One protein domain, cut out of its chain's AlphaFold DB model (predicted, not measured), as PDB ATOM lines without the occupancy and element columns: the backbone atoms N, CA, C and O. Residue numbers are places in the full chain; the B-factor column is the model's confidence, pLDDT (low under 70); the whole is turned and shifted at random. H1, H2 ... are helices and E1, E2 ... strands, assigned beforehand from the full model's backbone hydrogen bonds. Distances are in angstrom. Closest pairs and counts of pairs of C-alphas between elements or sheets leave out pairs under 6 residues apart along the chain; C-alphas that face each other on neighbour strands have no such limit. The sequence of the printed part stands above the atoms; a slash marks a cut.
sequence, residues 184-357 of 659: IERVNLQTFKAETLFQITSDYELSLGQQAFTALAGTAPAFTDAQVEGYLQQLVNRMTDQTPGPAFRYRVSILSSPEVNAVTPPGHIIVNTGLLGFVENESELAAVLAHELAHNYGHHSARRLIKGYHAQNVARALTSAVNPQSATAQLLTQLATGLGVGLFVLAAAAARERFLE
ATOM      1  N   ILE A 184     202.494 170.508 201.825       81.56
ATOM      2  CA  ILE A 184     201.818 169.682 202.812       81.56
ATOM      3  C   ILE A 184     202.388 170.070 204.166       81.56
ATOM      4  O   ILE A 184     203.569 169.848 204.437       81.56
ATOM      5  N   GLU A 185     201.540 170.619 205.024       81.62
ATOM      6  CA  GLU A 185     201.928 171.058 206.358       81.62
ATOM      7  C   GLU A 185     201.212 170.241 207.431       81.62
ATOM      8  O   GLU A 185     200.090 169.758 207.248       81.62
ATOM      9  N   ARG A 186     201.875 170.091 208.573       76.62
ATOM     10  CA  ARG A 186     201.299 169.524 209.789       76.62
ATOM     11  C   ARG A 186     201.445 170.528 210.917       76.62
ATOM     12  O   ARG A 186     202.496 171.136 211.075       76.62
ATOM     13  N   VAL A 187     200.416 170.647 211.747       74.06
ATOM     14  CA  VAL A 187     200.515 171.403 212.997       74.06
ATOM     15  C   VAL A 187     201.234 170.545 214.033       74.06
ATOM     16  O   VAL A 187     200.772 169.458 214.385       74.06
ATOM     17  N   ASN A 188     202.369 171.026 214.528       73.88
ATOM     18  CA  ASN A 188     203.020 170.447 215.690       73.88
ATOM     19  C   ASN A 188     202.185 170.778 216.935       73.88
ATOM     20  O   ASN A 188     202.043 171.942 217.301       73.88
ATOM     21  N   LEU A 189     201.629 169.760 217.592       73.88
ATOM     22  CA  LEU A 189     200.724 169.937 218.736       73.88
ATOM     23  C   LEU A 189     201.423 170.442 220.010       73.88
ATOM     24  O   LEU A 189     200.749 170.913 220.917       73.88
ATOM     25  N   GLN A 190     202.753 170.346 220.094       77.69
ATOM     26  CA  GLN A 190     203.522 170.832 221.244       77.69
ATOM     27  C   GLN A 190     203.888 172.310 221.097       77.69
ATOM     28  O   GLN A 190     203.890 173.050 222.076       77.69
ATOM     29  N   THR A 191     204.204 172.749 219.876       83.44
ATOM     30  CA  THR A 191     204.632 174.131 219.603       83.44
ATOM     31  C   THR A 191     203.536 174.993 218.981       83.44
ATOM     32  O   THR A 191     203.717 176.203 218.868       83.44
ATOM     33  N   PHE A 192     202.419 174.386 218.564       77.88
ATOM     34  CA  PHE A 192     201.339 174.988 217.774       77.88
ATOM     35  C   PHE A 192     201.819 175.687 216.491       77.88
ATOM     36  O   PHE A 192     201.149 176.574 215.965       77.88
ATOM     37  N   LYS A 193     202.981 175.280 215.965       79.56
ATOM     38  CA  LYS A 193     203.543 175.796 214.713       79.56
ATOM     39  C   LYS A 193     203.264 174.841 213.559       79.56
ATOM     40  O   LYS A 193     203.269 173.623 213.739       79.56
ATOM     41  N   ALA A 194     203.033 175.401 212.375       79.62
ATOM     42  CA  ALA A 194     202.978 174.635 211.140       79.62
ATOM     43  C   ALA A 194     204.397 174.221 210.725       79.62
ATOM     44  O   ALA A 194     205.305 175.049 210.655       79.62
ATOM     45  N   GLU A 195     204.578 172.932 210.468       81.19
ATOM     46  CA  GLU A 195     205.798 172.343 209.930       81.19
ATOM     47  C   GLU A 195     205.504 171.820 208.524       81.19
ATOM     48  O   GLU A 195     204.601 170.999 208.331       81.19
ATOM     49  N   THR A 196     206.270 172.280 207.535       85.31
ATOM     50  CA  THR A 196     206.193 171.765 206.167       85.31
ATOM     51  C   THR A 196     206.792 170.358 206.115       85.31
ATOM     52  O   THR A 196     207.977 170.170 206.371       85.31
ATOM     53  N   LEU A 197     205.966 169.363 205.787       79.38
ATOM     54  CA  LEU A 197     206.380 167.966 205.616       79.38
ATOM     55  C   LEU A 197     206.859 167.680 204.193       79.38
ATOM     56  O   LEU A 197     207.716 166.826 203.982       79.38
ATOM     57  N   PHE A 198     206.265 168.362 203.218       84.31
ATOM     58  CA  PHE A 198     206.582 168.217 201.808       84.31
ATOM     59  C   PHE A 198     206.202 169.495 201.064       84.31
ATOM     60  O   PHE A 198     205.229 170.155 201.425       84.31
ATOM     61  N   GLN A 199     206.948 169.829 200.018       87.75
ATOM     62  CA  GLN A 199     206.657 170.951 199.136       87.75
ATOM     63  C   GLN A 199     206.884 170.509 197.698       87.75
ATOM     64  O   GLN A 199     207.930 169.945 197.378       87.75
ATOM     65  N   ILE A 200     205.904 170.757 196.832       85.19
ATOM     66  CA  ILE A 200     206.063 170.536 195.399       85.19
ATOM     67  C   ILE A 200     207.076 171.545 194.874       85.19
ATOM     68  O   ILE A 200     206.908 172.753 195.029       85.19
ATOM     69  N   THR A 201     208.113 171.027 194.229       87.50
ATOM     70  CA  THR A 201     209.105 171.801 193.486       87.50
ATOM     71  C   THR A 201     208.900 171.609 191.985       87.50
ATOM     72  O   THR A 201     208.258 170.644 191.557       87.50
ATOM     73  N   SER A 202     209.488 172.494 191.178       85.38
ATOM     74  CA  SER A 202     209.493 172.355 189.715       85.38
ATOM     75  C   SER A 202     210.076 171.016 189.268       85.38
ATOM     76  O   SER A 202     209.482 170.327 188.443       85.38
ATOM     77  N   ASP A 203     211.202 170.604 189.852       85.88
ATOM     78  CA  ASP A 203     211.857 169.341 189.501       85.88
ATOM     79  C   ASP A 203     210.990 168.132 189.859       85.88
ATOM     80  O   ASP A 203     210.899 167.173 189.090       85.88
ATOM     81  N   TYR A 204     210.299 168.187 191.001       86.00
ATOM     82  CA  TYR A 204     209.368 167.136 191.388       86.00
ATOM     83  C   TYR A 204     208.187 167.053 190.414       86.00
ATOM     84  O   TYR A 204     207.857 165.962 189.949       86.00
ATOM     85  N   GLU A 205     207.580 168.184 190.047       84.25
ATOM     86  CA  GLU A 205     206.466 168.211 189.093       84.25
ATOM     87  C   GLU A 205     206.883 167.727 187.694       84.25
ATOM     88  O   GLU A 205     206.167 166.928 187.090       84.25
ATOM     89  N   LEU A 206     208.075 168.102 187.218       86.50
ATOM     90  CA  LEU A 206     208.663 167.565 185.984       86.50
ATOM     91  C   LEU A 206     208.906 166.055 186.068       86.50
ATOM     92  O   LEU A 206     208.628 165.329 185.113       86.50
ATOM     93  N   SER A 207     209.377 165.552 187.214       85.88
ATOM     94  CA  SER A 207     209.572 164.112 187.410       85.88
ATOM     95  C   SER A 207     208.251 163.337 187.354       85.88
ATOM     96  O   SER A 207     208.206 162.235 186.803       85.88
ATOM     97  N   LEU A 208     207.161 163.921 187.868       81.25
ATOM     98  CA  LEU A 208     205.817 163.357 187.747       81.25
ATOM     99  C   LEU A 208     205.343 163.382 186.295       81.25
ATOM    100  O   LEU A 208     204.790 162.391 185.820       81.25
ATOM    101  N   GLY A 209     205.590 164.485 185.586       83.69
ATOM    102  CA  GLY A 209     205.277 164.613 184.168       83.69
ATOM    103  C   GLY A 209     205.998 163.580 183.309       83.69
ATOM    104  O   GLY A 209     205.364 162.932 182.483       83.69
ATOM    105  N   GLN A 210     207.283 163.329 183.566       87.19
ATOM    106  CA  GLN A 210     208.044 162.289 182.873       87.19
ATOM    107  C   GLN A 210     207.481 160.886 183.130       87.19
ATOM    108  O   GLN A 210     207.378 160.082 182.205       87.19
ATOM    109  N   GLN A 211     207.105 160.576 184.371       82.69
ATOM    110  CA  GLN A 211     206.499 159.285 184.693       82.69
ATOM    111  C   GLN A 211     205.115 159.127 184.040       82.69
ATOM    112  O   GLN A 211     204.808 158.065 183.498       82.69
ATOM    113  N   ALA A 212     204.299 160.187 184.040       77.44
ATOM    114  CA  ALA A 212     203.005 160.211 183.362       77.44
ATOM    115  C   ALA A 212     203.159 160.058 181.843       77.44
ATOM    116  O   ALA A 212     202.429 159.276 181.239       77.44
ATOM    117  N   PHE A 213     204.143 160.727 181.236       85.06
ATOM    118  CA  PHE A 213     204.482 160.545 179.828       85.06
ATOM    119  C   PHE A 213     204.828 159.087 179.525       85.06
ATOM    120  O   PHE A 213     204.237 158.512 178.622       85.06
ATOM    121  N   THR A 214     205.716 158.456 180.301       85.06
ATOM    122  CA  THR A 214     206.076 157.043 180.095       85.06
ATOM    123  C   THR A 214     204.852 156.125 180.173       85.06
ATOM    124  O   THR A 214     204.720 155.207 179.367       85.06
ATOM    125  N   ALA A 215     203.935 156.383 181.110       77.06
ATOM    126  CA  ALA A 215     202.707 155.605 181.245       77.06
ATOM    127  C   ALA A 215     201.735 155.815 180.069       77.06
ATOM    128  O   ALA A 215     201.109 154.861 179.612       77.06
ATOM    129  N   LEU A 216     201.611 157.048 179.569       75.31
ATOM    130  CA  LEU A 216     200.682 157.409 178.495       75.31
ATOM    131  C   LEU A 216     201.220 157.069 177.103       75.31
ATOM    132  O   LEU A 216     200.462 156.607 176.254       75.31
ATOM    133  N   ALA A 217     202.521 157.227 176.869       79.94
ATOM    134  CA  ALA A 217     203.163 156.920 175.594       79.94
ATOM    135  C   ALA A 217     203.059 155.430 175.225       79.94
ATOM    136  O   ALA A 217     203.111 155.083 174.051       79.94
ATOM    137  N   GLY A 218     202.873 154.546 176.213       78.50
ATOM    138  CA  GLY A 218     202.632 153.117 175.990       78.50
ATOM    139  C   GLY A 218     201.182 152.749 175.650       78.50
ATOM    140  O   GLY A 218     200.906 151.576 175.411       78.50
ATOM    141  N   THR A 219     200.242 153.701 175.652       72.69
ATOM    142  CA  THR A 219     198.806 153.408 175.450       72.69
ATOM    143  C   THR A 219     198.409 153.219 173.987       72.69
ATOM    144  O   THR A 219     197.381 152.600 173.713       72.69
ATOM    145  N   ALA A 220     199.217 153.725 173.057       75.19
ATOM    146  CA  ALA A 220     199.026 153.596 171.619       75.19
ATOM    147  C   ALA A 220     200.389 153.649 170.902       75.19
ATOM    148  O   ALA A 220     201.351 154.167 171.471       75.19
ATOM    149  N   PRO A 221     200.503 153.125 169.665       90.00
ATOM    150  CA  PRO A 221     201.740 153.220 168.896       90.00
ATOM    151  C   PRO A 221     202.148 154.678 168.675       90.00
ATOM    152  O   PRO A 221     201.301 155.528 168.405       90.00
ATOM    153  N   ALA A 222     203.445 154.969 168.739       90.31
ATOM    154  CA  ALA A 222     203.945 156.283 168.354       90.31
ATOM    155  C   ALA A 222     203.677 156.530 166.861       90.31
ATOM    156  O   ALA A 222     203.915 155.658 166.024       90.31
ATOM    157  N   PHE A 223     203.197 157.726 166.530       91.06
ATOM    158  CA  PHE A 223     203.130 158.201 165.157       91.06
ATOM    159  C   PHE A 223     204.393 159.012 164.871       91.06
ATOM    160  O   PHE A 223     204.609 160.066 165.465       91.06
ATOM    161  N   THR A 224     205.245 158.499 163.986       88.50
ATOM    162  CA  THR A 224     206.541 159.107 163.677       88.50
ATOM    163  C   THR A 224     206.511 159.742 162.294       88.50
ATOM    164  O   THR A 224     206.746 159.069 161.290       88.50
ATOM    165  N   ASP A 225     206.252 161.045 162.253       91.56
ATOM    166  CA  ASP A 225     206.435 161.889 161.074       91.56
ATOM    167  C   ASP A 225     207.168 163.162 161.506       91.56
ATOM    168  O   ASP A 225     206.638 163.981 162.260       91.56
ATOM    169  N   ALA A 226     208.406 163.318 161.035       91.19
ATOM    170  CA  ALA A 226     209.270 164.417 161.449       91.19
ATOM    171  C   ALA A 226     208.744 165.795 161.011       91.19
ATOM    172  O   ALA A 226     209.040 166.793 161.669       91.19
ATOM    173  N   GLN A 227     207.974 165.870 159.919       92.44
ATOM    174  CA  GLN A 227     207.385 167.129 159.465       92.44
ATOM    175  C   GLN A 227     206.223 167.531 160.370       92.44
ATOM    176  O   GLN A 227     206.176 168.676 160.823       92.44
ATOM    177  N   VAL A 228     205.326 166.591 160.683       89.06
ATOM    178  CA  VAL A 228     204.175 166.853 161.562       89.06
ATOM    179  C   VAL A 228     204.638 167.158 162.987       89.06
ATOM    180  O   VAL A 228     204.212 168.153 163.570       89.06
ATOM    181  N   GLU A 229     205.553 166.359 163.541       90.56
ATOM    182  CA  GLU A 229     206.108 166.588 164.881       90.56
ATOM    183  C   GLU A 229     206.847 167.930 164.954       90.56
ATOM    184  O   GLU A 229     206.622 168.713 165.879       90.56
ATOM    185  N   GLY A 230     207.664 168.248 163.944       90.88
ATOM    186  CA  GLY A 230     208.373 169.524 163.857       90.88
ATOM    187  C   GLY A 230     207.430 170.726 163.786       90.88
ATOM    188  O   GLY A 230     207.653 171.724 164.473       90.88
ATOM    189  N   TYR A 231     206.351 170.624 163.010       92.81
ATOM    190  CA  TYR A 231     205.330 171.663 162.920       92.81
ATOM    191  C   TYR A 231     204.605 171.877 164.256       92.81
ATOM    192  O   TYR A 231     204.510 173.011 164.731       92.81
ATOM    193  N   LEU A 232     204.146 170.801 164.905       90.94
ATOM    194  CA  LEU A 232     203.483 170.896 166.208       90.94
ATOM    195  C   LEU A 232     204.422 171.460 167.278       90.94
ATOM    196  O   LEU A 232     204.009 172.300 168.075       90.94
ATOM    197  N   GLN A 233     205.695 171.059 167.271       92.94
ATOM    198  CA  GLN A 233     206.695 171.604 168.184       92.94
ATOM    199  C   GLN A 233     206.896 173.109 167.965       92.94
ATOM    200  O   GLN A 233     206.946 173.864 168.933       92.94
ATOM    201  N   GLN A 234     206.971 173.575 166.715       88.44
ATOM    202  CA  GLN A 234     207.063 175.007 166.410       88.44
ATOM    203  C   GLN A 234     205.810 175.770 166.847       88.44
ATOM    204  O   GLN A 234     205.914 176.878 167.371       88.44
ATOM    205  N   LEU A 235     204.627 175.187 166.651       82.19
ATOM    206  CA  LEU A 235     203.361 175.767 167.088       82.19
ATOM    207  C   LEU A 235     203.322 175.937 168.615       82.19
ATOM    208  O   LEU A 235     203.008 177.026 169.093       82.19
ATOM    209  N   VAL A 236     203.716 174.907 169.367       84.75
ATOM    210  CA  VAL A 236     203.816 174.950 170.834       84.75
ATOM    211  C   VAL A 236     204.852 175.977 171.281       84.75
ATOM    212  O   VAL A 236     204.539 176.805 172.131       84.75
ATOM    213  N   ASN A 237     206.039 175.995 170.665       84.12
ATOM    214  CA  ASN A 237     207.082 176.969 170.993       84.12
ATOM    215  C   ASN A 237     206.580 178.409 170.808       84.12
ATOM    216  O   ASN A 237     206.741 179.227 171.708       84.12
ATOM    217  N   ARG A 238     205.879 178.709 169.701       78.81
ATOM    218  CA  ARG A 238     205.277 180.038 169.476       78.81
ATOM    219  C   ARG A 238     204.313 180.443 170.597       78.81
ATOM    220  O   ARG A 238     204.301 181.609 170.982       78.81
ATOM    221  N   MET A 239     203.536 179.498 171.133       72.62
ATOM    222  CA  MET A 239     202.617 179.759 172.250       72.62
ATOM    223  C   MET A 239     203.355 179.968 173.573       72.62
ATOM    224  O   MET A 239     202.963 180.822 174.371       72.62
ATOM    225  N   THR A 240     204.408 179.192 173.831       73.69
ATOM    226  CA  THR A 240     205.104 179.203 175.123       73.69
ATOM    227  C   THR A 240     206.149 180.308 175.228       73.69
ATOM    228  O   THR A 240     206.307 180.872 176.306       73.69
ATOM    229  N   ASP A 241     206.807 180.684 174.126       68.69
ATOM    230  CA  ASP A 241     207.843 181.732 174.095       68.69
ATOM    231  C   ASP A 241     207.291 183.109 174.494       68.69
ATOM    232  O   ASP A 241     208.007 183.952 175.033       68.69
ATOM    233  N   GLN A 242     205.998 183.334 174.248       54.34
ATOM    234  CA  GLN A 242     205.300 184.575 174.586       54.34
ATOM    235  C   GLN A 242     204.579 184.519 175.941       54.34
ATOM    236  O   GLN A 242     203.994 185.519 176.361       54.34
ATOM    237  N   THR A 243     204.611 183.376 176.635       53.84
ATOM    238  CA  THR A 243     203.847 183.153 177.866       53.84
ATOM    239  C   THR A 243     204.786 183.072 179.072       53.84
ATOM    240  O   THR A 243     205.461 182.060 179.264       53.84
ATOM    241  N   PRO A 244     204.834 184.112 179.923       45.88
ATOM    242  CA  PRO A 244     205.565 184.030 181.185       45.88
ATOM    243  C   PRO A 244     205.050 182.880 182.080       45.88
ATOM    244  O   PRO A 244     203.907 182.450 181.960       45.88
ATOM    245  N   GLY A 245     205.894 182.316 182.947       52.41
ATOM    246  CA  GLY A 245     205.540 181.166 183.798       52.41
ATOM    247  C   GLY A 245     206.702 180.186 183.988       52.41
ATOM    248  O   GLY A 245     207.807 180.462 183.510       52.41
ATOM    249  N   PRO A 246     206.497 179.057 184.698       51.38
ATOM    250  CA  PRO A 246     207.526 178.033 184.839       51.38
ATOM    251  C   PRO A 246     207.910 177.532 183.445       51.38
ATOM    252  O   PRO A 246     207.073 177.037 182.693       51.38
ATOM    253  N   ALA A 247     209.179 177.721 183.087       59.03
ATOM    254  CA  ALA A 247     209.718 177.418 181.769       59.03
ATOM    255  C   ALA A 247     209.861 175.900 181.573       59.03
ATOM    256  O   ALA A 247     210.970 175.370 181.470       59.03
ATOM    257  N   PHE A 248     208.741 175.177 181.539       72.25
ATOM    258  CA  PHE A 248     208.744 173.811 181.046       72.25
ATOM    259  C   PHE A 248     209.132 173.854 179.572       72.25
ATOM    260  O   PHE A 248     208.466 174.476 178.747       72.25
ATOM    261  N   ARG A 249     210.237 173.190 179.235       81.12
ATOM    262  CA  ARG A 249     210.574 172.920 177.840       81.12
ATOM    263  C   ARG A 249     209.721 171.749 177.389       81.12
ATOM    264  O   ARG A 249     210.018 170.609 177.734       81.12
ATOM    265  N   TYR A 250     208.646 172.054 176.678       87.44
ATOM    266  CA  TYR A 250     207.710 171.051 176.199       87.44
ATOM    267  C   TYR A 250     208.305 170.228 175.069       87.44
ATOM    268  O   TYR A 250     208.787 170.782 174.080       87.44
ATOM    269  N   ARG A 251     208.201 168.908 175.197       91.50
ATOM    270  CA  ARG A 251     208.414 167.976 174.093       91.50
ATOM    271  C   ARG A 251     207.071 167.504 173.553       91.50
ATOM    272  O   ARG A 251     206.266 166.956 174.304       91.50
ATOM    273  N   VAL A 252     206.841 167.704 172.261       92.62
ATOM    274  CA  VAL A 252     205.657 167.163 171.586       92.62
ATOM    275  C   VAL A 252     205.889 165.696 171.226       92.62
ATOM    276  O   VAL A 252     206.993 165.286 170.879       92.62
ATOM    277  N   SER A 253     204.858 164.871 171.349       92.50
ATOM    278  CA  SER A 253     204.831 163.491 170.873       92.50
ATOM    279  C   SER A 253     203.456 163.183 170.303       92.50
ATOM    280  O   SER A 253     202.446 163.668 170.811       92.50
ATOM    281  N   ILE A 254     203.414 162.378 169.246       93.19
ATOM    282  CA  ILE A 254     202.170 162.041 168.560       93.19
ATOM    283  C   ILE A 254     201.887 160.554 168.757       93.19
ATOM    284  O   ILE A 254     202.767 159.715 168.555       93.19
ATOM    285  N   LEU A 255     200.659 160.222 169.145       86.62
ATOM    286  CA  LEU A 255     200.192 158.844 169.237       86.62
ATOM    287  C   LEU A 255     199.244 158.530 168.082       86.62
ATOM    288  O   LEU A 255     198.322 159.292 167.784       86.62
ATOM    289  N   SER A 256     199.456 157.375 167.456       87.88
ATOM    290  CA  SER A 256     198.560 156.800 166.460       87.88
ATOM    291  C   SER A 256     197.323 156.248 167.168       87.88
ATOM    292  O   SER A 256     197.245 155.079 167.543       87.88
ATOM    293  N   SER A 257     196.371 157.140 167.412       76.38
ATOM    294  CA  SER A 257     195.095 156.862 168.062       76.38
ATOM    295  C   SER A 257     193.984 157.594 167.308       76.38
ATOM    296  O   SER A 257     194.163 158.772 166.980       76.38
ATOM    297  N   PRO A 258     192.844 156.936 167.018       68.50
ATOM    298  CA  PRO A 258     191.705 157.574 166.359       68.50
ATOM    299  C   PRO A 258     190.937 158.527 167.287       68.50
ATOM    300  O   PRO A 258     190.076 159.259 166.820       68.50
ATOM    301  N   GLU A 259     191.237 158.533 168.587       65.81
ATOM    302  CA  GLU A 259     190.567 159.396 169.560       65.81
ATOM    303  C   GLU A 259     190.920 160.875 169.327       65.81
ATOM    304  O   GLU A 259     192.098 161.230 169.210       65.81
ATOM    305  N   VAL A 260     189.907 161.748 169.322       67.06
ATOM    306  CA  VAL A 260     190.065 163.210 169.250       67.06
ATOM    307  C   VAL A 260     190.499 163.731 170.620       67.06
ATOM    308  O   VAL A 260     189.681 164.123 171.448       67.06
ATOM    309  N   ASN A 261     191.802 163.666 170.899       68.50
ATOM    310  CA  ASN A 261     192.331 164.009 172.215       68.50
ATOM    311  C   ASN A 261     193.760 164.575 172.154       68.50
ATOM    312  O   ASN A 261     194.550 164.244 171.266       68.50
ATOM    313  N   ALA A 262     194.092 165.387 173.151       70.94
ATOM    314  CA  ALA A 262     195.449 165.775 173.502       70.94
ATOM    315  C   ALA A 262     195.561 165.821 175.030       70.94
ATOM    316  O   ALA A 262     194.577 166.039 175.726       70.94
ATOM    317  N   VAL A 263     196.759 165.592 175.560       71.44
ATOM    318  CA  VAL A 263     197.018 165.687 176.999       71.44
ATOM    319  C   VAL A 263     198.400 166.263 177.237       71.44
ATOM    320  O   VAL A 263     199.351 165.938 176.526       71.44
ATOM    321  N   THR A 264     198.525 167.097 178.261       76.31
ATOM    322  CA  THR A 264     199.792 167.757 178.587       76.31
ATOM    323  C   THR A 264     200.268 167.407 179.997       76.31
ATOM    324  O   THR A 264     199.930 168.088 180.965       76.31
ATOM    325  N   PRO A 265     201.058 166.326 180.159       83.44
ATOM    326  CA  PRO A 265     201.871 166.142 181.355       83.44
ATOM    327  C   PRO A 265     202.879 167.299 181.526       83.44
ATOM    328  O   PRO A 265     203.306 167.899 180.539       83.44
ATOM    329  N   PRO A 266     203.334 167.618 182.747       83.19
ATOM    330  CA  PRO A 266     204.431 168.565 182.949       83.19
ATOM    331  C   PRO A 266     205.649 168.244 182.064       83.19
ATOM    332  O   PRO A 266     206.216 167.155 182.146       83.19
ATOM    333  N   GLY A 267     206.024 169.177 181.182       85.44
ATOM    334  CA  GLY A 267     207.147 169.028 180.243       85.44
ATOM    335  C   GLY A 267     206.869 168.245 178.951       85.44
ATOM    336  O   GLY A 267     207.753 168.171 178.099       85.44
ATOM    337  N   HIS A 268     205.664 167.705 178.749       88.25
ATOM    338  CA  HIS A 268     205.316 166.918 177.558       88.25
ATOM    339  C   HIS A 268     203.949 167.311 177.006       88.25
ATOM    340  O   HIS A 268     203.057 167.679 177.759       88.25
ATOM    341  N   ILE A 269     203.761 167.187 175.696       86.38
ATOM    342  CA  ILE A 269     202.449 167.305 175.053       86.38
ATOM    343  C   ILE A 269     202.255 166.075 174.190       86.38
ATOM    344  O   ILE A 269     203.060 165.802 173.302       86.38
ATOM    345  N   ILE A 270     201.189 165.333 174.454       85.12
ATOM    346  CA  ILE A 270     200.822 164.145 173.698       85.12
ATOM    347  C   ILE A 270     199.595 164.489 172.858       85.12
ATOM    348  O   ILE A 270     198.555 164.855 173.402       85.12
ATOM    349  N   VAL A 271     199.722 164.370 171.540       85.31
ATOM    350  CA  VAL A 271     198.656 164.657 170.572       85.31
ATOM    351  C   VAL A 271     198.239 163.363 169.883       85.31
ATOM    352  O   VAL A 271     199.088 162.639 169.369       85.31
ATOM    353  N   ASN A 272     196.943 163.064 169.832       81.44
ATOM    354  CA  ASN A 272     196.460 161.906 169.084       81.44
ATOM    355  C   ASN A 272     196.210 162.268 167.617       81.44
ATOM    356  O   ASN A 272     195.702 163.347 167.308       81.44
ATOM    357  N   THR A 273     196.488 161.340 166.701       80.75
ATOM    358  CA  THR A 273     196.200 161.519 165.265       80.75
ATOM    359  C   THR A 273     194.725 161.815 164.974       80.75
ATOM    360  O   THR A 273     194.435 162.542 164.029       80.75
ATOM    361  N   GLY A 274     193.795 161.319 165.799       69.38
ATOM    362  CA  GLY A 274     192.368 161.627 165.697       69.38
ATOM    363  C   GLY A 274     192.063 163.114 165.868       69.38
ATOM    364  O   GLY A 274     191.247 163.651 165.128       69.38
ATOM    365  N   LEU A 275     192.779 163.814 166.761       72.75
ATOM    366  CA  LEU A 275     192.646 165.268 166.896       72.75
ATOM    367  C   LEU A 275     193.095 165.986 165.622       72.75
ATOM    368  O   LEU A 275     192.406 166.885 165.154       72.75
ATOM    369  N   LEU A 276     194.221 165.562 165.042       79.00
ATOM    370  CA  LEU A 276     194.752 166.155 163.810       79.00
ATOM    371  C   LEU A 276     193.819 165.946 162.610       79.00
ATOM    372  O   LEU A 276     193.769 166.802 161.735       79.00
ATOM    373  N   GLY A 277     193.087 164.829 162.571       69.31
ATOM    374  CA  GLY A 277     192.074 164.561 161.546       69.31
ATOM    375  C   GLY A 277     190.717 165.227 161.800       69.31
ATOM    376  O   GLY A 277     189.889 165.247 160.894       69.31
ATOM    377  N   PHE A 278     190.476 165.738 163.013       63.78
ATOM    378  CA  PHE A 278     189.215 166.371 163.409       63.78
ATOM    379  C   PHE A 278     189.217 167.888 163.204       63.78
ATOM    380  O   PHE A 278     188.204 168.453 162.808       63.78
ATOM    381  N   VAL A 279     190.336 168.548 163.502       56.69
ATOM    382  CA  VAL A 279     190.456 170.010 163.406       56.69
ATOM    383  C   VAL A 279     190.454 170.476 161.951       56.69
ATOM    384  O   VAL A 279     191.156 169.918 161.110       56.69
ATOM    385  N   GLU A 280     189.717 171.544 161.651       56.69
ATOM    386  CA  GLU A 280     189.610 172.063 160.281       56.69
ATOM    387  C   GLU A 280     190.735 173.045 159.927       56.69
ATOM    388  O   GLU A 280     190.998 173.320 158.756       56.69
ATOM    389  N   ASN A 281     191.394 173.627 160.933       59.44
ATOM    390  CA  ASN A 281     192.444 174.628 160.747       59.44
ATOM    391  C   ASN A 281     193.411 174.713 161.941       59.44
ATOM    392  O   ASN A 281     193.138 174.239 163.045       59.44
ATOM    393  N   GLU A 282     194.540 175.401 161.727       69.19
ATOM    394  CA  GLU A 282     195.584 175.623 162.741       69.19
ATOM    395  C   GLU A 282     195.059 176.337 163.995       69.19
ATOM    396  O   GLU A 282     195.563 176.090 165.086       69.19
ATOM    397  N   SER A 283     194.037 177.189 163.871       55.47
ATOM    398  CA  SER A 283     193.512 177.957 165.005       55.47
ATOM    399  C   SER A 283     192.713 177.076 165.977       55.47
ATOM    400  O   SER A 283     192.792 177.279 167.186       55.47
ATOM    401  N   GLU A 284     191.998 176.067 165.476       52.47
ATOM    402  CA  GLU A 284     191.303 175.062 166.299       52.47
ATOM    403  C   GLU A 284     192.287 174.148 167.021       52.47
ATOM    404  O   GLU A 284     192.178 173.934 168.229       52.47
ATOM    405  N   LEU A 285     193.304 173.675 166.298       66.56
ATOM    406  CA  LEU A 285     194.396 172.910 166.887       66.56
ATOM    407  C   LEU A 285     195.107 173.716 167.974       66.56
ATOM    408  O   LEU A 285     195.339 173.228 169.079       66.56
ATOM    409  N   ALA A 286     195.406 174.977 167.678       66.81
ATOM    410  CA  ALA A 286     196.007 175.897 168.618       66.81
ATOM    411  C   ALA A 286     195.144 176.121 169.857       66.81
ATOM    412  O   ALA A 286     195.689 176.217 170.955       66.81
ATOM    413  N   ALA A 287     193.820 176.171 169.702       56.44
ATOM    414  CA  ALA A 287     192.910 176.271 170.828       56.44
ATOM    415  C   ALA A 287     193.027 175.050 171.747       56.44
ATOM    416  O   ALA A 287     193.197 175.205 172.952       56.44
ATOM    417  N   VAL A 288     193.025 173.835 171.199       63.44
ATOM    418  CA  VAL A 288     193.185 172.623 172.017       63.44
ATOM    419  C   VAL A 288     194.561 172.582 172.693       63.44
ATOM    420  O   VAL A 288     194.646 172.364 173.897       63.44
ATOM    421  N   LEU A 289     195.647 172.880 171.980       71.75
ATOM    422  CA  LEU A 289     196.994 172.875 172.570       71.75
ATOM    423  C   LEU A 289     197.169 173.939 173.660       71.75
ATOM    424  O   LEU A 289     197.774 173.677 174.697       71.75
ATOM    425  N   ALA A 290     196.604 175.127 173.462       65.75
ATOM    426  CA  ALA A 290     196.580 176.178 174.469       65.75
ATOM    427  C   ALA A 290     195.797 175.759 175.724       65.75
ATOM    428  O   ALA A 290     196.227 176.080 176.833       65.75
ATOM    429  N   HIS A 291     194.679 175.038 175.557       60.94
ATOM    430  CA  HIS A 291     193.900 174.476 176.664       60.94
ATOM    431  C   HIS A 291     194.771 173.563 177.524       60.94
ATOM    432  O   HIS A 291     194.880 173.735 178.739       60.94
ATOM    433  N   GLU A 292     195.460 172.647 176.854       70.75
ATOM    434  CA  GLU A 292     196.326 171.677 177.497       70.75
ATOM    435  C   GLU A 292     197.540 172.331 178.179       70.75
ATOM    436  O   GLU A 292     197.859 172.021 179.328       70.75
ATOM    437  N   LEU A 293     198.168 173.321 177.542       71.00
ATOM    438  CA  LEU A 293     199.269 174.092 178.128       71.00
ATOM    439  C   LEU A 293     198.852 174.808 179.423       71.00
ATOM    440  O   LEU A 293     199.604 174.811 180.402       71.00
ATOM    441  N   ALA A 294     197.649 175.381 179.479       65.69
ATOM    442  CA  ALA A 294     197.180 176.060 180.685       65.69
ATOM    443  C   ALA A 294     196.970 175.130 181.885       65.69
ATOM    444  O   ALA A 294     197.063 175.607 183.018       65.69
ATOM    445  N   HIS A 295     196.754 173.824 181.683       68.44
ATOM    446  CA  HIS A 295     196.742 172.876 182.800       68.44
ATOM    447  C   HIS A 295     198.070 172.861 183.560       68.44
ATOM    448  O   HIS A 295     198.071 172.793 184.794       68.44
ATOM    449  N   ASN A 296     199.182 172.976 182.837       75.56
ATOM    450  CA  ASN A 296     200.513 172.988 183.423       75.56
ATOM    451  C   ASN A 296     200.867 174.330 184.047       75.56
ATOM    452  O   ASN A 296     201.344 174.358 185.177       75.56
ATOM    453  N   TYR A 297     200.594 175.439 183.364       72.62
ATOM    454  CA  TYR A 297     200.842 176.756 183.949       72.62
ATOM    455  C   TYR A 297     199.985 177.024 185.198       72.62
ATOM    456  O   TYR A 297     200.433 177.692 186.124       72.62
ATOM    457  N   GLY A 298     198.763 176.482 185.254       70.19
ATOM    458  CA  GLY A 298     197.912 176.534 186.445       70.19
ATOM    459  C   GLY A 298     198.305 175.536 187.544       70.19
ATOM    460  O   GLY A 298     197.664 175.509 188.599       70.19
ATOM    461  N   HIS A 299     199.319 174.689 187.320       75.44
ATOM    462  CA  HIS A 299     199.729 173.608 188.223       75.44
ATOM    463  C   HIS A 299     198.558 172.699 188.638       75.44
ATOM    464  O   HIS A 299     198.486 172.217 189.774       75.44
ATOM    465  N   HIS A 300     197.583 172.480 187.744       69.25
ATOM    466  CA  HIS A 300     196.323 171.808 188.085       69.25
ATOM    467  C   HIS A 300     196.554 170.396 188.629       69.25
ATOM    468  O   HIS A 300     195.898 169.971 189.585       69.25
ATOM    469  N   SER A 301     197.527 169.683 188.076       71.62
ATOM    470  CA  SER A 301     197.862 168.332 188.511       71.62
ATOM    471  C   SER A 301     198.590 168.297 189.853       71.62
ATOM    472  O   SER A 301     198.240 167.487 190.714       71.62
ATOM    473  N   ALA A 302     199.532 169.213 190.086       76.50
ATOM    474  CA  ALA A 302     200.185 169.372 191.382       76.50
ATOM    475  C   ALA A 302     199.179 169.753 192.484       76.50
ATOM    476  O   ALA A 302     199.133 169.124 193.542       76.50
ATOM    477  N   ARG A 303     198.279 170.703 192.206       74.94
ATOM    478  CA  ARG A 303     197.185 171.091 193.113       74.94
ATOM    479  C   ARG A 303     196.249 169.923 193.419       74.94
ATOM    480  O   ARG A 303     195.814 169.762 194.558       74.94
ATOM    481  N   ARG A 304     195.935 169.090 192.422       69.69
ATOM    482  CA  ARG A 304     195.139 167.865 192.609       69.69
ATOM    483  C   ARG A 304     195.830 166.861 193.518       69.69
ATOM    484  O   ARG A 304     195.160 166.281 194.367       69.69
ATOM    485  N   LEU A 305     197.140 166.684 193.373       71.94
ATOM    486  CA  LEU A 305     197.924 165.801 194.232       71.94
ATOM    487  C   LEU A 305     197.858 166.254 195.698       71.94
ATOM    488  O   LEU A 305     197.513 165.454 196.568       71.94
ATOM    489  N   ILE A 306     198.091 167.544 195.962       74.06
ATOM    490  CA  ILE A 306     198.016 168.125 197.315       74.06
ATOM    491  C   ILE A 306     196.599 168.008 197.893       74.06
ATOM    492  O   ILE A 306     196.416 167.541 199.018       74.06
ATOM    493  N   LYS A 307     195.563 168.348 197.116       70.38
ATOM    494  CA  LYS A 307     194.161 168.212 197.551       70.38
ATOM    495  C   LYS A 307     193.773 166.758 197.833       70.38
ATOM    496  O   LYS A 307     193.116 166.492 198.837       70.38
ATOM    497  N   GLY A 308     194.186 165.823 196.976       66.75
ATOM    498  CA  GLY A 308     193.955 164.390 197.160       66.75
ATOM    499  C   GLY A 308     194.594 163.874 198.447       66.75
ATOM    500  O   GLY A 308     193.949 163.147 199.203       66.75
ATOM    501  N   TYR A 309     195.810 164.335 198.750       67.88
ATOM    502  CA  TYR A 309     196.447 164.090 200.040       67.88
ATOM    503  C   TYR A 309     195.598 164.634 201.198       67.88
ATOM    504  O   TYR A 309     195.276 163.884 202.120       67.88
ATOM    505  N   HIS A 310     195.186 165.905 201.171       66.88
ATOM    506  CA  HIS A 310     194.391 166.471 202.266       66.88
ATOM    507  C   HIS A 310     193.081 165.704 202.488       66.88
ATOM    508  O   HIS A 310     192.751 165.388 203.630       66.88
ATOM    509  N   ALA A 311     192.385 165.317 201.416       65.00
ATOM    510  CA  ALA A 311     191.161 164.524 201.498       65.00
ATOM    511  C   ALA A 311     191.390 163.149 202.155       65.00
ATOM    512  O   ALA A 311     190.630 162.743 203.034       65.00
ATOM    513  N   GLN A 312     192.468 162.446 201.785       62.94
ATOM    514  CA  GLN A 312     192.814 161.148 202.376       62.94
ATOM    515  C   GLN A 312     193.252 161.258 203.844       62.94
ATOM    516  O   GLN A 312     193.040 160.323 204.615       62.94
ATOM    517  N   ASN A 313     193.830 162.389 204.256       60.12
ATOM    518  CA  ASN A 313     194.283 162.582 205.635       60.12
ATOM    519  C   ASN A 313     193.204 163.106 206.574       60.12
ATOM    520  O   ASN A 313     193.233 162.736 207.741       60.12
ATOM    521  N   VAL A 314     192.202 163.846 206.093       55.84
ATOM    522  CA  VAL A 314     190.981 164.092 206.883       55.84
ATOM    523  C   VAL A 314     190.309 162.759 207.231       55.84
ATOM    524  O   VAL A 314     189.920 162.547 208.377       55.84
ATOM    525  N   ALA A 315     190.286 161.805 206.292       49.38
ATOM    526  CA  ALA A 315     189.770 160.458 206.539       49.38
ATOM    527  C   ALA A 315     190.639 159.620 207.506       49.38
ATOM    528  O   ALA A 315     190.134 158.693 208.136       49.38
ATOM    529  N   ARG A 316     191.936 159.937 207.651       51.66
ATOM    530  CA  ARG A 316     192.901 159.214 208.509       51.66
ATOM    531  C   ARG A 316     193.281 159.952 209.797       51.66
ATOM    532  O   ARG A 316     193.993 159.377 210.623       51.66
ATOM    533  N   ALA A 317     192.785 161.171 210.013       52.38
ATOM    534  CA  ALA A 317     193.068 161.987 211.196       52.38
ATOM    535  C   ALA A 317     192.636 161.301 212.507       52.38
ATOM    536  O   ALA A 317     193.249 161.517 213.550       52.38
ATOM    537  N   LEU A 318     191.654 160.395 212.441       48.50
ATOM    538  CA  LEU A 318     191.251 159.538 213.561       48.50
ATOM    539  C   LEU A 318     192.323 158.500 213.956       48.50
ATOM    540  O   LEU A 318     192.380 158.091 215.109       48.50
ATOM    541  N   THR A 319     193.204 158.100 213.033       46.88
ATOM    542  CA  THR A 319     194.250 157.080 213.263       46.88
ATOM    543  C   THR A 319     195.649 157.652 213.518       46.88
ATOM    544  O   THR A 319     196.470 156.997 214.159       46.88
ATOM    545  N   SER A 320     195.941 158.885 213.083       49.22
ATOM    546  CA  SER A 320     197.264 159.512 213.260       49.22
ATOM    547  C   SER A 320     197.575 159.943 214.696       49.22
ATOM    548  O   SER A 320     198.734 160.198 215.013       49.22
ATOM    549  N   ALA A 321     196.569 160.002 215.575       53.97
ATOM    550  CA  ALA A 321     196.762 160.296 216.995       53.97
ATOM    551  C   ALA A 321     197.547 159.192 217.737       53.97
ATOM    552  O   ALA A 321     198.113 159.455 218.793       53.97
ATOM    553  N   VAL A 322     197.608 157.974 217.179       56.53
ATOM    554  CA  VAL A 322     198.180 156.794 217.852       56.53
ATOM    555  C   VAL A 322     199.642 156.531 217.452       56.53
ATOM    556  O   VAL A 322     200.399 155.979 218.244       56.53
ATOM    557  N   ASN A 323     200.082 156.945 216.253       60.81
ATOM    558  CA  ASN A 323     201.492 156.850 215.840       60.81
ATOM    559  C   ASN A 323     201.856 157.868 214.727       60.81
ATOM    560  O   ASN A 323     201.777 157.559 213.537       60.81
ATOM    561  N   PRO A 324     202.264 159.098 215.084       59.09
ATOM    562  CA  PRO A 324     202.531 160.160 214.112       59.09
ATOM    563  C   PRO A 324     203.809 159.945 213.282       59.09
ATOM    564  O   PRO A 324     203.916 160.500 212.190       59.09
ATOM    565  N   GLN A 325     204.772 159.145 213.761       59.09
ATOM    566  CA  GLN A 325     206.031 158.889 213.047       59.09
ATOM    567  C   GLN A 325     205.846 157.907 211.880       59.09
ATOM    568  O   GLN A 325     206.401 158.125 210.802       59.09
ATOM    569  N   SER A 326     205.020 156.869 212.051       61.16
ATOM    570  CA  SER A 326     204.727 155.919 210.969       61.16
ATOM    571  C   SER A 326     203.885 156.548 209.854       61.16
ATOM    572  O   SER A 326     204.130 156.267 208.681       61.16
ATOM    573  N   ALA A 327     202.965 157.460 210.188       60.28
ATOM    574  CA  ALA A 327     202.144 158.175 209.210       60.28
ATOM    575  C   ALA A 327     202.979 159.086 208.287       60.28
ATOM    576  O   ALA A 327     202.761 159.106 207.076       60.28
ATOM    577  N   THR A 328     203.976 159.801 208.828       62.56
ATOM    578  CA  THR A 328     204.872 160.649 208.019       62.56
ATOM    579  C   THR A 328     205.793 159.820 207.120       62.56
ATOM    580  O   THR A 328     205.966 160.157 205.952       62.56
ATOM    581  N   ALA A 329     206.342 158.705 207.615       62.81
ATOM    582  CA  ALA A 329     207.170 157.812 206.799       62.81
ATOM    583  C   ALA A 329     206.367 157.155 205.657       62.81
ATOM    584  O   ALA A 329     206.839 157.084 204.520       62.81
ATOM    585  N   GLN A 330     205.130 156.731 205.933       64.81
ATOM    586  CA  GLN A 330     204.213 156.209 204.916       64.81
ATOM    587  C   GLN A 330     203.860 157.267 203.869       64.81
ATOM    588  O   GLN A 330     203.840 156.949 202.684       64.81
ATOM    589  N   LEU A 331     203.644 158.520 204.276       63.69
ATOM    590  CA  LEU A 331     203.404 159.630 203.358       63.69
ATOM    591  C   LEU A 331     204.588 159.870 202.418       63.69
ATOM    592  O   LEU A 331     204.410 159.912 201.204       63.69
ATOM    593  N   LEU A 332     205.794 160.021 202.965       63.78
ATOM    594  CA  LEU A 332     206.982 160.263 202.145       63.78
ATOM    595  C   LEU A 332     207.217 159.105 201.172       63.78
ATOM    596  O   LEU A 332     207.544 159.339 200.016       63.78
ATOM    597  N   THR A 333     206.942 157.871 201.603       64.56
ATOM    598  CA  THR A 333     206.980 156.693 200.729       64.56
ATOM    599  C   THR A 333     205.899 156.752 199.643       64.56
ATOM    600  O   THR A 333     206.178 156.455 198.488       64.56
ATOM    601  N   GLN A 334     204.670 157.165 199.962       65.00
ATOM    602  CA  GLN A 334     203.565 157.308 199.001       65.00
ATOM    603  C   GLN A 334     203.790 158.419 197.964       65.00
ATOM    604  O   GLN A 334     203.428 158.261 196.798       65.00
ATOM    605  N   LEU A 335     204.403 159.533 198.369       65.88
ATOM    606  CA  LEU A 335     204.797 160.610 197.460       65.88
ATOM    607  C   LEU A 335     205.996 160.185 196.603       65.88
ATOM    608  O   LEU A 335     205.978 160.388 195.392       65.88
ATOM    609  N   ALA A 336     206.984 159.506 197.196       58.38
ATOM    610  CA  ALA A 336     208.154 158.986 196.484       58.38
ATOM    611  C   ALA A 336     207.817 157.861 195.490       58.38
ATOM    612  O   ALA A 336     208.489 157.724 194.474       58.38
ATOM    613  N   THR A 337     206.772 157.068 195.751       56.81
ATOM    614  CA  THR A 337     206.315 155.977 194.862       56.81
ATOM    615  C   THR A 337     205.344 156.436 193.771       56.81
ATOM    616  O   THR A 337     204.850 155.611 193.006       56.81
ATOM    617  N   GLY A 338     205.091 157.744 193.646       54.38
ATOM    618  CA  GLY A 338     204.461 158.299 192.450       54.38
ATOM    619  C   GLY A 338     202.943 158.121 192.369       54.38
ATOM    620  O   GLY A 338     202.412 158.008 191.266       54.38
ATOM    621  N   LEU A 339     202.200 158.187 193.489       52.53
ATOM    622  CA  LEU A 339     200.723 158.281 193.448       52.53
ATOM    623  C   LEU A 339     200.213 159.388 192.498       52.53
ATOM    624  O   LEU A 339     199.108 159.280 191.966       52.53
ATOM    625  N   GLY A 340     201.026 160.419 192.233       51.59
ATOM    626  CA  GLY A 340     200.748 161.426 191.208       51.59
ATOM    627  C   GLY A 340     200.535 160.838 189.812       51.59
ATOM    628  O   GLY A 340     199.595 161.234 189.131       51.59
ATOM    629  N   VAL A 341     201.328 159.841 189.415       50.81
ATOM    630  CA  VAL A 341     201.240 159.165 188.109       50.81
ATOM    631  C   VAL A 341     199.941 158.384 187.986       50.81
ATOM    632  O   VAL A 341     199.249 158.499 186.980       50.81
ATOM    633  N   GLY A 342     199.562 157.644 189.035       51.81
ATOM    634  CA  GLY A 342     198.287 156.928 189.079       51.81
ATOM    635  C   GLY A 342     197.096 157.877 188.945       51.81
ATOM    636  O   GLY A 342     196.170 157.591 188.193       51.81
ATOM    637  N   LEU A 343     197.145 159.042 189.600       49.72
ATOM    638  CA  LEU A 343     196.104 160.068 189.495       49.72
ATOM    639  C   LEU A 343     196.041 160.704 188.093       49.72
ATOM    640  O   LEU A 343     194.948 160.975 187.600       49.72
ATOM    641  N   PHE A 344     197.193 160.921 187.449       51.88
ATOM    642  CA  PHE A 344     197.289 161.403 186.067       51.88
ATOM    643  C   PHE A 344     196.710 160.395 185.072       51.88
ATOM    644  O   PHE A 344     195.867 160.756 184.255       51.88
ATOM    645  N   VAL A 345     197.118 159.127 185.169       55.59
ATOM    646  CA  VAL A 345     196.631 158.049 184.300       55.59
ATOM    647  C   VAL A 345     195.138 157.820 184.511       55.59
ATOM    648  O   VAL A 345     194.406 157.710 183.536       55.59
ATOM    649  N   LEU A 346     194.652 157.828 185.755       50.59
ATOM    650  CA  LEU A 346     193.219 157.748 186.056       50.59
ATOM    651  C   LEU A 346     192.447 158.953 185.515       50.59
ATOM    652  O   LEU A 346     191.330 158.787 185.041       50.59
ATOM    653  N   ALA A 347     193.014 160.161 185.565       47.91
ATOM    654  CA  ALA A 347     192.378 161.344 184.995       47.91
ATOM    655  C   ALA A 347     192.292 161.262 183.463       47.91
ATOM    656  O   ALA A 347     191.230 161.540 182.910       47.91
ATOM    657  N   ALA A 348     193.365 160.825 182.798       49.78
ATOM    658  CA  ALA A 348     193.392 160.607 181.354       49.78
ATOM    659  C   ALA A 348     192.455 159.462 180.928       49.78
ATOM    660  O   ALA A 348     191.697 159.601 179.972       49.78
ATOM    661  N   ALA A 349     192.430 158.357 181.679       47.75
ATOM    662  CA  ALA A 349     191.519 157.237 181.453       47.75
ATOM    663  C   ALA A 349     190.053 157.632 181.695       47.75
ATOM    664  O   ALA A 349     189.184 157.288 180.902       47.75
ATOM    665  N   ALA A 350     189.770 158.418 182.736       39.00
ATOM    666  CA  ALA A 350     188.431 158.943 182.980       39.00
ATOM    667  C   ALA A 350     187.997 159.938 181.894       39.00
ATOM    668  O   ALA A 350     186.819 159.965 181.556       39.00
ATOM    669  N   ALA A 351     188.911 160.744 181.341       41.19
ATOM    670  CA  ALA A 351     188.631 161.599 180.186       41.19
ATOM    671  C   ALA A 351     188.313 160.764 178.933       41.19
ATOM    672  O   ALA A 351     187.359 161.062 178.217       41.19
ATOM    673  N   ARG A 352     189.045 159.661 178.733       43.91
ATOM    674  CA  ARG A 352     188.851 158.697 177.644       43.91
ATOM    675  C   ARG A 352     187.503 157.976 177.706       43.91
ATOM    676  O   ARG A 352     186.757 158.008 176.733       43.91
ATOM    677  N   GLU A 353     187.160 157.360 178.840       35.97
ATOM    678  CA  GLU A 353     185.866 156.671 179.017       35.97
ATOM    679  C   GLU A 353     184.684 157.617 178.775       35.97
ATOM    680  O   GLU A 353     183.668 157.247 178.192       35.97
ATOM    681  N   ARG A 354     184.849 158.873 179.186       37.84
ATOM    682  CA  ARG A 354     183.860 159.935 179.034       37.84
ATOM    683  C   ARG A 354     183.666 160.383 177.591       37.84
ATOM    684  O   ARG A 354     182.530 160.603 177.182       37.84
ATOM    685  N   PHE A 355     184.750 160.521 176.837       37.28
ATOM    686  CA  PHE A 355     184.699 160.904 175.429       37.28
ATOM    687  C   PHE A 355     184.067 159.798 174.570       37.28
ATOM    688  O   PHE A 355     183.159 160.070 173.788       37.28
ATOM    689  N   LEU A 356     184.451 158.538 174.805       38.28
ATOM    690  CA  LEU A 356     183.889 157.376 174.105       38.28
ATOM    691  C   LEU A 356     182.391 157.185 174.381       38.28
ATOM    692  O   LEU A 356     181.642 156.804 173.482       38.28
ATOM    693  N   GLU A 357     181.933 157.471 175.602       40.19
ATOM    694  CA  GLU A 357     180.503 157.447 175.927       40.19
ATOM    695  C   GLU A 357     179.730 158.520 175.141       40.19
ATOM    696  O   GLU A 357     178.660 158.227 174.607       40.19
TER     697      GLU A 357
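AT A GLANCE: This is residues 184 to 357 of the 659 residues of the protein "Peptidase_M48 domain-containing protein" of Acidobacteria bacterium RIFCSPLOWO2_12_FULL_66_21 (UniProt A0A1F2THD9). At one end of an elongated shape, helices H1, H2 and H4 pack round the small sheet E3 E4; at the other, the hairpin E1 E2 and helices H5 and H6 form a loose arm. H7 begins between these two ends, where its residues 340 to 345 touch H1. The 174 printed residues hold seven named helices and four named strands, in the order E1 E2 H1 H2 E3 E4 H3 H4 H5 H6 H7; E1 E2 is antiparallel, E3 E4 parallel, and the class is mostly helix. The whole is only just loose, close to compact, with a radius of gyration of the C-alphas of 19.1 A and spans of 61 by 36 by 22 A.

HOW THE PARTS SIT: E1, residues 184 to 187, and E2, residues 194 to 199, form an antiparallel hairpin, with N 186 and O 195 at 2.9 A, within hydrogen-bond range. H1, residues 202 to 217, comes closest to E4, residues 268 to 272, at the C-alphas of Phe 213 and His 268, 6.8 A apart. H2, residues 226 to 241, comes closest to E3, residues 251 to 255, at the C-alphas of Gln 233 and Val 252, 5.7 A apart. E3 and E4 are parallel, with N 253 and O 269 at 2.8 A, within hydrogen-bond range. H3, residues 273 to 278, is close to but not clearly touching H4, residues 282 to 297; their closest C-alphas, those of Leu 276 and Leu 285, are 7.4 A apart. H4 and H2 only just touch, with 3 pairs of C-alphas within 8 A, the closest those of Val 236 and Leu 289, 7.3 A. H5, residues 300 to 316, and H6, residues 324 to 336, are near each other. H7, residues 339 to 357, touches H1 at a steep tilt of 45 degrees, the same way, closest at the C-alphas of Ala 212 and Val 341, 5.2 A. Every O i to N i+4 pair is within hydrogen-bond range in H1, H2, H3, H5, H6 and H7, and 11 of 12 are in H4.

IN THESE COORDINATES: E1 begins at C-alpha 184 (201.818, 169.682, 202.812). H1 and H4 are each 21.9 A long, H2 21.5 A, H5 24.2 A and H6 18.5 A. H7, 26.8 A long, ends at C-alpha 357 (180.503, 157.447, 175.927).

THE WHOLE: The two C-alphas farthest apart, those of Gln 190 and Glu 280, are 62.5 A apart. The printed part has no cut, and the link from E3 to E4, 12 residues, is long. Residues 321 to 326, of which 324 to 326 belong to H6, stand free. The mean pLDDT of the printed part is 70.5; 80 residues are under 70, among them 308 to 357.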